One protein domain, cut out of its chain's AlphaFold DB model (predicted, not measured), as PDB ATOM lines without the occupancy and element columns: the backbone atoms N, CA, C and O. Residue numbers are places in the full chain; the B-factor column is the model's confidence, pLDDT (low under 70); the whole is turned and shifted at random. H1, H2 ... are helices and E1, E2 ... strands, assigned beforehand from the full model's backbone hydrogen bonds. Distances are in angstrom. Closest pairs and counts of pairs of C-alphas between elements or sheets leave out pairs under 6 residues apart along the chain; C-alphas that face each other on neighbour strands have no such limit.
ATOM      1  N   GLY A 183      79.193  41.891  81.661       92.69
ATOM      2  CA  GLY A 183      79.143  41.757  83.109       92.69
ATOM      3  C   GLY A 183      78.224  42.772  83.777       92.69
ATOM      4  O   GLY A 183      77.781  43.756  83.178       92.69
ATOM      5  N   ILE A 184      77.903  42.499  85.039       92.81
ATOM      6  CA  ILE A 184      77.036  43.310  85.892       92.81
ATOM      7  C   ILE A 184      77.697  43.484  87.249       92.81
ATOM      8  O   ILE A 184      78.121  42.515  87.880       92.81
ATOM      9  N   ALA A 185      77.718  44.725  87.730       92.31
ATOM     10  CA  ALA A 185      78.151  45.064  89.075       92.31
ATOM     11  C   ALA A 185      76.997  45.686  89.874       92.31
ATOM     12  O   ALA A 185      76.315  46.590  89.396       92.31
ATOM     13  N   LEU A 186      76.797  45.210  91.103       90.19
ATOM     14  CA  LEU A 186      75.866  45.772  92.076       90.19
ATOM     15  C   LEU A 186      76.645  46.348  93.252       90.19
ATOM     16  O   LEU A 186      77.403  45.635  93.910       90.19
ATOM     17  N   ALA A 187      76.428  47.633  93.524       87.81
ATOM     18  CA  ALA A 187      76.948  48.303  94.705       87.81
ATOM     19  C   ALA A 187      75.857  48.394  95.774       87.81
ATOM     20  O   ALA A 187      74.778  48.931  95.517       87.81
ATOM     21  N   TYR A 188      76.130  47.886  96.974       84.31
ATOM     22  CA  TYR A 188      75.192  47.917  98.093       84.31
ATOM     23  C   TYR A 188      75.938  48.052  99.417       84.31
ATOM     24  O   TYR A 188      76.893  47.331  99.660       84.31
ATOM     25  N   GLN A 189      75.508  48.993 100.266       82.75
ATOM     26  CA  GLN A 189      76.083  49.230 101.603       82.75
ATOM     27  C   GLN A 189      77.621  49.368 101.643       82.75
ATOM     28  O   GLN A 189      78.252  49.059 102.645       82.75
ATOM     29  N   GLY A 190      78.227  49.896 100.575       80.75
ATOM     30  CA  GLY A 190      79.679  50.077 100.487       80.75
ATOM     31  C   GLY A 190      80.435  48.868  99.937       80.75
ATOM     32  O   GLY A 190      81.627  48.993  99.674       80.75
ATOM     33  N   ASP A 191      79.747  47.758  99.676       87.69
ATOM     34  CA  ASP A 191      80.291  46.584  99.006       87.69
ATOM     35  C   ASP A 191      79.945  46.571  97.516       87.69
ATOM     36  O   ASP A 191      78.949  47.147  97.066       87.69
ATOM     37  N   LEU A 192      80.801  45.903  96.740       90.69
ATOM     38  CA  LEU A 192      80.625  45.707  95.308       90.69
ATOM     39  C   LEU A 192      80.646  44.218  94.974       90.69
ATOM     40  O   LEU A 192      81.652  43.527  95.201       90.69
ATOM     41  N   HIS A 193      79.551  43.769  94.376       92.31
ATOM     42  CA  HIS A 193      79.328  42.405  93.924       92.31
ATOM     43  C   HIS A 193      79.289  42.386  92.399       92.31
ATOM     44  O   HIS A 193      78.725  43.290  91.783       92.31
ATOM     45  N   CYS A 194      79.922  41.400  91.770       93.25
ATOM     46  CA  CYS A 194      80.100  41.372  90.318       93.25
ATOM     47  C   CYS A 194      79.778  39.991  89.750       93.25
ATOM     48  O   CYS A 194      80.060  38.974  90.381       93.25
ATOM     49  N   PHE A 195      79.231  39.970  88.540       94.81
ATOM     50  CA  PHE A 195      79.024  38.775  87.731       94.81
ATOM     51  C   PHE A 195      79.490  39.046  86.301       94.81
ATOM     52  O   PHE A 195      79.204  40.116  85.772       94.81
ATOM     53  N   GLY A 196      80.144  38.073  85.665       93.25
ATOM     54  CA  GLY A 196      80.681  38.229  84.311       93.25
ATOM     55  C   GLY A 196      81.943  39.093  84.271       93.25
ATOM     56  O   GLY A 196      82.676  39.193  85.258       93.25
ATOM     57  N   GLU A 197      82.203  39.698  83.116       92.50
ATOM     58  CA  GLU A 197      83.371  40.547  82.894       92.50
ATOM     59  C   GLU A 197      83.101  41.970  83.389       92.50
ATOM     60  O   GLU A 197      82.345  42.738  82.797       92.50
ATOM     61  N   CYS A 198      83.724  42.322  84.512       90.00
ATOM     62  CA  CYS A 198      83.627  43.646  85.115       90.00
ATOM     63  C   CYS A 198      85.023  44.276  85.245       90.00
ATOM     64  O   CYS A 198      85.983  43.566  85.566       90.00
ATOM     65  N   PRO A 199      85.150  45.610  85.097       88.75
ATOM     66  CA  PRO A 199      86.350  46.332  85.508       88.75
ATOM     67  C   PRO A 199      86.692  46.076  86.983       88.75
ATOM     68  O   PRO A 199      85.856  45.630  87.775       88.75
ATOM     69  N   SER A 200      87.925  46.386  87.387       88.56
ATOM     70  CA  SER A 200      88.357  46.142  88.769       88.56
ATOM     71  C   SER A 200      87.486  46.899  89.782       88.56
ATOM     72  O   SER A 200      87.030  48.016  89.522       88.56
ATOM     73  N   LYS A 201      87.305  46.330  90.985       86.62
ATOM     74  CA  LYS A 201      86.483  46.954  92.038       86.62
ATOM     75  C   LYS A 201      86.905  48.399  92.330       86.62
ATOM     76  O   LYS A 201      86.051  49.261  92.488       86.62
ATOM     77  N   HIS A 202      88.210  48.683  92.339       85.75
ATOM     78  CA  HIS A 202      88.740  50.036  92.544       85.75
ATOM     79  C   HIS A 202      88.276  51.028  91.468       85.75
ATOM     80  O   HIS A 202      87.863  52.139  91.801       85.75
ATOM     81  N   GLN A 203      88.303  50.629  90.193       87.19
ATOM     82  CA  GLN A 203      87.848  51.469  89.081       87.19
ATOM     83  C   GLN A 203      86.342  51.735  89.157       87.19
ATOM     84  O   GLN A 203      85.905  52.865  88.929       87.19
ATOM     85  N   LEU A 204      85.557  50.714  89.511       87.38
ATOM     86  CA  LEU A 204      84.108  50.835  89.669       87.38
ATOM     87  C   LEU A 204      83.738  51.737  90.855       87.38
ATOM     88  O   LEU A 204      82.909  52.630  90.700       87.38
ATOM     89  N   PHE A 205      84.395  51.588  92.009       86.75
ATOM     90  CA  PHE A 205      84.169  52.463  93.165       86.75
ATOM     91  C   PHE A 205      84.512  53.924  92.884       86.75
ATOM     92  O   PHE A 205      83.747  54.808  93.266       86.75
ATOM     93  N   HIS A 206      85.628  54.184  92.200       84.75
ATOM     94  CA  HIS A 206      86.011  55.542  91.821       84.75
ATOM     95  C   HIS A 206      84.922  56.216  90.969       84.75
ATOM     96  O   HIS A 206      84.532  57.349  91.240       84.75
ATOM     97  N   HIS A 207      84.365  55.496  89.993       80.69
ATOM     98  CA  HIS A 207      83.271  56.015  89.170       80.69
ATOM     99  C   HIS A 207      81.967  56.189  89.954       80.69
ATOM    100  O   HIS A 207      81.291  57.199  89.787       80.69
ATOM    101  N   LEU A 208      81.617  55.260  90.847       80.31
ATOM    102  CA  LEU A 208      80.432  55.399  91.700       80.31
ATOM    103  C   LEU A 208      80.514  56.635  92.609       80.31
ATOM    104  O   LEU A 208      79.511  57.321  92.802       80.31
ATOM    105  N   GLN A 209      81.700  56.957  93.135       79.56
ATOM    106  CA  GLN A 209      81.915  58.188  93.901       79.56
ATOM    107  C   GLN A 209      81.684  59.437  93.046       79.56
ATOM    108  O   GLN A 209      81.021  60.366  93.502       79.56
ATOM    109  N   GLN A 210      82.169  59.443  91.802       76.56
ATOM    110  CA  GLN A 210      81.924  60.539  90.864       76.56
ATOM    111  C   GLN A 210      80.435  60.672  90.516       76.56
ATOM    112  O   GLN A 210      79.914  61.785  90.512       76.56
ATOM    113  N   LEU A 211      79.732  59.557  90.295       75.38
ATOM    114  CA  LEU A 211      78.296  59.539  89.996       75.38
ATOM    115  C   LEU A 211      77.451  60.097  91.146       75.38
ATOM    116  O   LEU A 211      76.604  60.958  90.916       75.38
ATOM    117  N   ASN A 212      77.732  59.680  92.383       72.00
ATOM    118  CA  ASN A 212      77.046  60.188  93.576       72.00
ATOM    119  C   ASN A 212      77.276  61.692  93.809       72.00
ATOM    120  O   ASN A 212      76.456  62.342  94.449       72.00
ATOM    121  N   GLN A 213      78.386  62.245  93.312       67.69
ATOM    122  CA  GLN A 213      78.678  63.680  93.396       67.69
ATOM    123  C   GLN A 213      77.958  64.499  92.315       67.69
ATOM    124  O   GLN A 213      77.731  65.687  92.526       67.69
ATOM    125  N   HIS A 214      77.610  63.884  91.177       61.94
ATOM    126  CA  HIS A 214      77.113  64.600  89.999       61.94
ATOM    127  C   HIS A 214      75.608  64.446  89.741       61.94
ATOM    128  O   HIS A 214      75.056  65.326  89.091       61.94
ATOM    129  N   ASN A 215      74.919  63.415  90.257       54.88
ATOM    130  CA  ASN A 215      73.499  63.184  89.954       54.88
ATOM    131  C   ASN A 215      72.673  62.735  91.169       54.88
ATOM    132  O   ASN A 215      72.910  61.681  91.753       54.88
ATOM    133  N   ALA A 216      71.650  63.525  91.509       51.53
ATOM    134  CA  ALA A 216      70.690  63.210  92.567       51.53
ATOM    135  C   ALA A 216      69.447  62.447  92.072       51.53
ATOM    136  O   ALA A 216      68.645  62.031  92.908       51.53
ATOM    137  N   HIS A 217      69.222  62.286  90.763       53.38
ATOM    138  CA  HIS A 217      67.961  61.759  90.214       53.38
ATOM    139  C   HIS A 217      68.186  60.665  89.159       53.38
ATOM    140  O   HIS A 217      69.247  60.633  88.547       53.38
ATOM    141  N   ASP A 218      67.169  59.797  89.023       53.59
ATOM    142  CA  ASP A 218      66.943  58.565  88.224       53.59
ATOM    143  C   ASP A 218      67.500  58.482  86.771       53.59
ATOM    144  O   ASP A 218      66.871  57.899  85.886       53.59
ATOM    145  N   GLU A 219      68.680  59.023  86.478       64.94
ATOM    146  CA  GLU A 219      69.305  58.949  85.158       64.94
ATOM    147  C   GLU A 219      70.318  57.800  85.061       64.94
ATOM    148  O   GLU A 219      71.110  57.534  85.968       64.94
ATOM    149  N   ILE A 220      70.282  57.107  83.919       74.31
ATOM    150  CA  ILE A 220      71.319  56.159  83.510       74.31
ATOM    151  C   ILE A 220      72.525  56.987  83.059       74.31
ATOM    152  O   ILE A 220      72.421  57.755  82.105       74.31
ATOM    153  N   ALA A 221      73.665  56.810  83.715       75.88
ATOM    154  CA  ALA A 221      74.911  57.478  83.383       75.88
ATOM    155  C   ALA A 221      75.859  56.527  82.644       75.88
ATOM    156  O   ALA A 221      76.085  55.393  83.075       75.88
ATOM    157  N   GLU A 222      76.437  56.993  81.541       78.31
ATOM    158  CA  GLU A 222      77.502  56.273  80.847       78.31
ATOM    159  C   GLU A 222      78.829  56.451  81.597       78.31
ATOM    160  O   GLU A 222      79.205  57.559  81.984       78.31
ATOM    161  N   LEU A 223      79.530  55.343  81.828       76.81
ATOM    162  CA  LEU A 223      80.840  55.327  82.463       76.81
ATOM    163  C   LEU A 223      81.923  55.676  81.436       76.81
ATOM    164  O   LEU A 223      81.837  55.304  80.266       76.81
ATOM    165  N   ASN A 224      82.967  56.377  81.872       73.50
ATOM    166  CA  ASN A 224      84.074  56.807  81.021       73.50
ATOM    167  C   ASN A 224      85.402  56.131  81.429       73.50
ATOM    168  O   ASN A 224      85.444  55.226  82.264       73.50
ATOM    169  N   GLY A 225      86.501  56.495  80.759       80.12
ATOM    170  CA  GLY A 225      87.836  55.966  81.056       80.12
ATOM    171  C   GLY A 225      87.934  54.441  80.915       80.12
ATOM    172  O   GLY A 225      87.536  53.871  79.906       80.12
ATOM    173  N   SER A 226      88.461  53.765  81.938       73.56
ATOM    174  CA  SER A 226      88.625  52.300  81.950       73.56
ATOM    175  C   SER A 226      87.314  51.511  82.044       73.56
ATOM    176  O   SER A 226      87.344  50.286  81.997       73.56
ATOM    177  N   CYS A 227      86.185  52.195  82.232       73.50
ATOM    178  CA  CYS A 227      84.849  51.610  82.287       73.50
ATOM    179  C   CYS A 227      84.006  52.012  81.062       73.50
ATOM    180  O   CYS A 227      82.784  51.887  81.097       73.50
ATOM    181  N   GLN A 228      84.644  52.538  80.007       77.00
ATOM    182  CA  GLN A 228      83.975  53.022  78.801       77.00
ATOM    183  C   GLN A 228      83.041  51.967  78.195       77.00
ATOM    184  O   GLN A 228      83.410  50.803  78.055       77.00
ATOM    185  N   GLY A 229      81.832  52.395  77.823       74.88
ATOM    186  CA  GLY A 229      80.765  51.518  77.334       74.88
ATOM    187  C   GLY A 229      79.918  50.885  78.444       74.88
ATOM    188  O   GLY A 229      78.887  50.282  78.152       74.88
ATOM    189  N   GLY A 230      80.304  51.047  79.714       76.88
ATOM    190  CA  GLY A 230      79.487  50.668  80.862       76.88
ATOM    191  C   GLY A 230      78.354  51.661  81.125       76.88
ATOM    192  O   GLY A 230      78.498  52.864  80.918       76.88
ATOM    193  N   LEU A 231      77.228  51.160  81.633       81.00
ATOM    194  CA  LEU A 231      76.084  51.967  82.057       81.00
ATOM    195  C   LEU A 231      75.858  51.780  83.558       81.00
ATOM    196  O   LEU A 231      75.804  50.652  84.047       81.00
ATOM    197  N   ALA A 232      75.699  52.882  84.283       80.50
ATOM    198  CA  ALA A 232      75.378  52.894  85.701       80.50
ATOM    199  C   ALA A 232      74.007  53.531  85.923       80.50
ATOM    200  O   ALA A 232      73.684  54.559  85.339       80.50
ATOM    201  N   ALA A 233      73.201  52.932  86.792       80.69
ATOM    202  CA  ALA A 233      71.911  53.480  87.184       80.69
ATOM    203  C   ALA A 233      71.753  53.344  88.695       80.69
ATOM    204  O   ALA A 233      72.009  52.276  89.261       80.69
ATOM    205  N   LEU A 234      71.320  54.419  89.352       72.00
ATOM    206  CA  LEU A 234      71.026  54.377  90.776       72.00
ATOM    207  C   LEU A 234      69.667  53.695  90.972       72.00
ATOM    208  O   LEU A 234      68.642  54.193  90.518       72.00
TER     209      LEU A 234
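This is residues 183 to 234 of the 241 residues of the protein "PHY domain-containing protein" of Halomonas olivaria (UniProt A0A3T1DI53). What does the model look like? Two strand hairpins, the longer E1 and E2 and the short E3 and E4, stand on one side of a single named helix, H1, with E1 near E4; its first part is near the longer hairpin and its later part near the short one, with few close contacts. What is it made of? The 52 printed residues hold one named helix and four named strands, in the order E1, E2, H1, E3, E4, as two antiparallel two-stranded sheets, of mixed class. How large is it? It is compact, with a radius of gyration of the C-alphas of 10.3 A and spans of 27 by 24 by 16 A.

Where do the first strands lie? E1 is residues 183 to 188, 16.7 A long, from C-alpha 183 at (79.143, 41.757, 83.109); E2 is residues 191 to 196, 16.9 A. What follows? H1 is residues 201 to 214, 20.1 A, ending at C-alpha 214 at (77.113, 64.600, 89.999). E3 is residues 220 to 222, 6.7 A, and E4 residues 231 to 233, 6.8 A.

How are the strands paired? In the hairpin E1 and E2, at 165 degrees, N 184 and O 195 are 2.8 A apart, within hydrogen-bond range. In the hairpin E3 and E4, at 149 degrees, N 221 and O 232 are 2.8 A apart, also within range. How does H1 stand to them? Its closest C-alphas to E2 are Lys 201 and Leu 192, 6.8 A; to E3, Leu 211 and Ala 221, 7.7 A. Each O i to N i+4 pair in H1 is within hydrogen-bond range. Which stay apart? E1 and E3, E2 and E3, and E2 and E4 are apart.

How far does it reach? The C-alphas farthest apart, Gly 196 and Ala 216, are 28.1 A apart. Is it continuous and sure? The printed part has no cut and no long link; pLDDT is under 70 at residues 213 to 219.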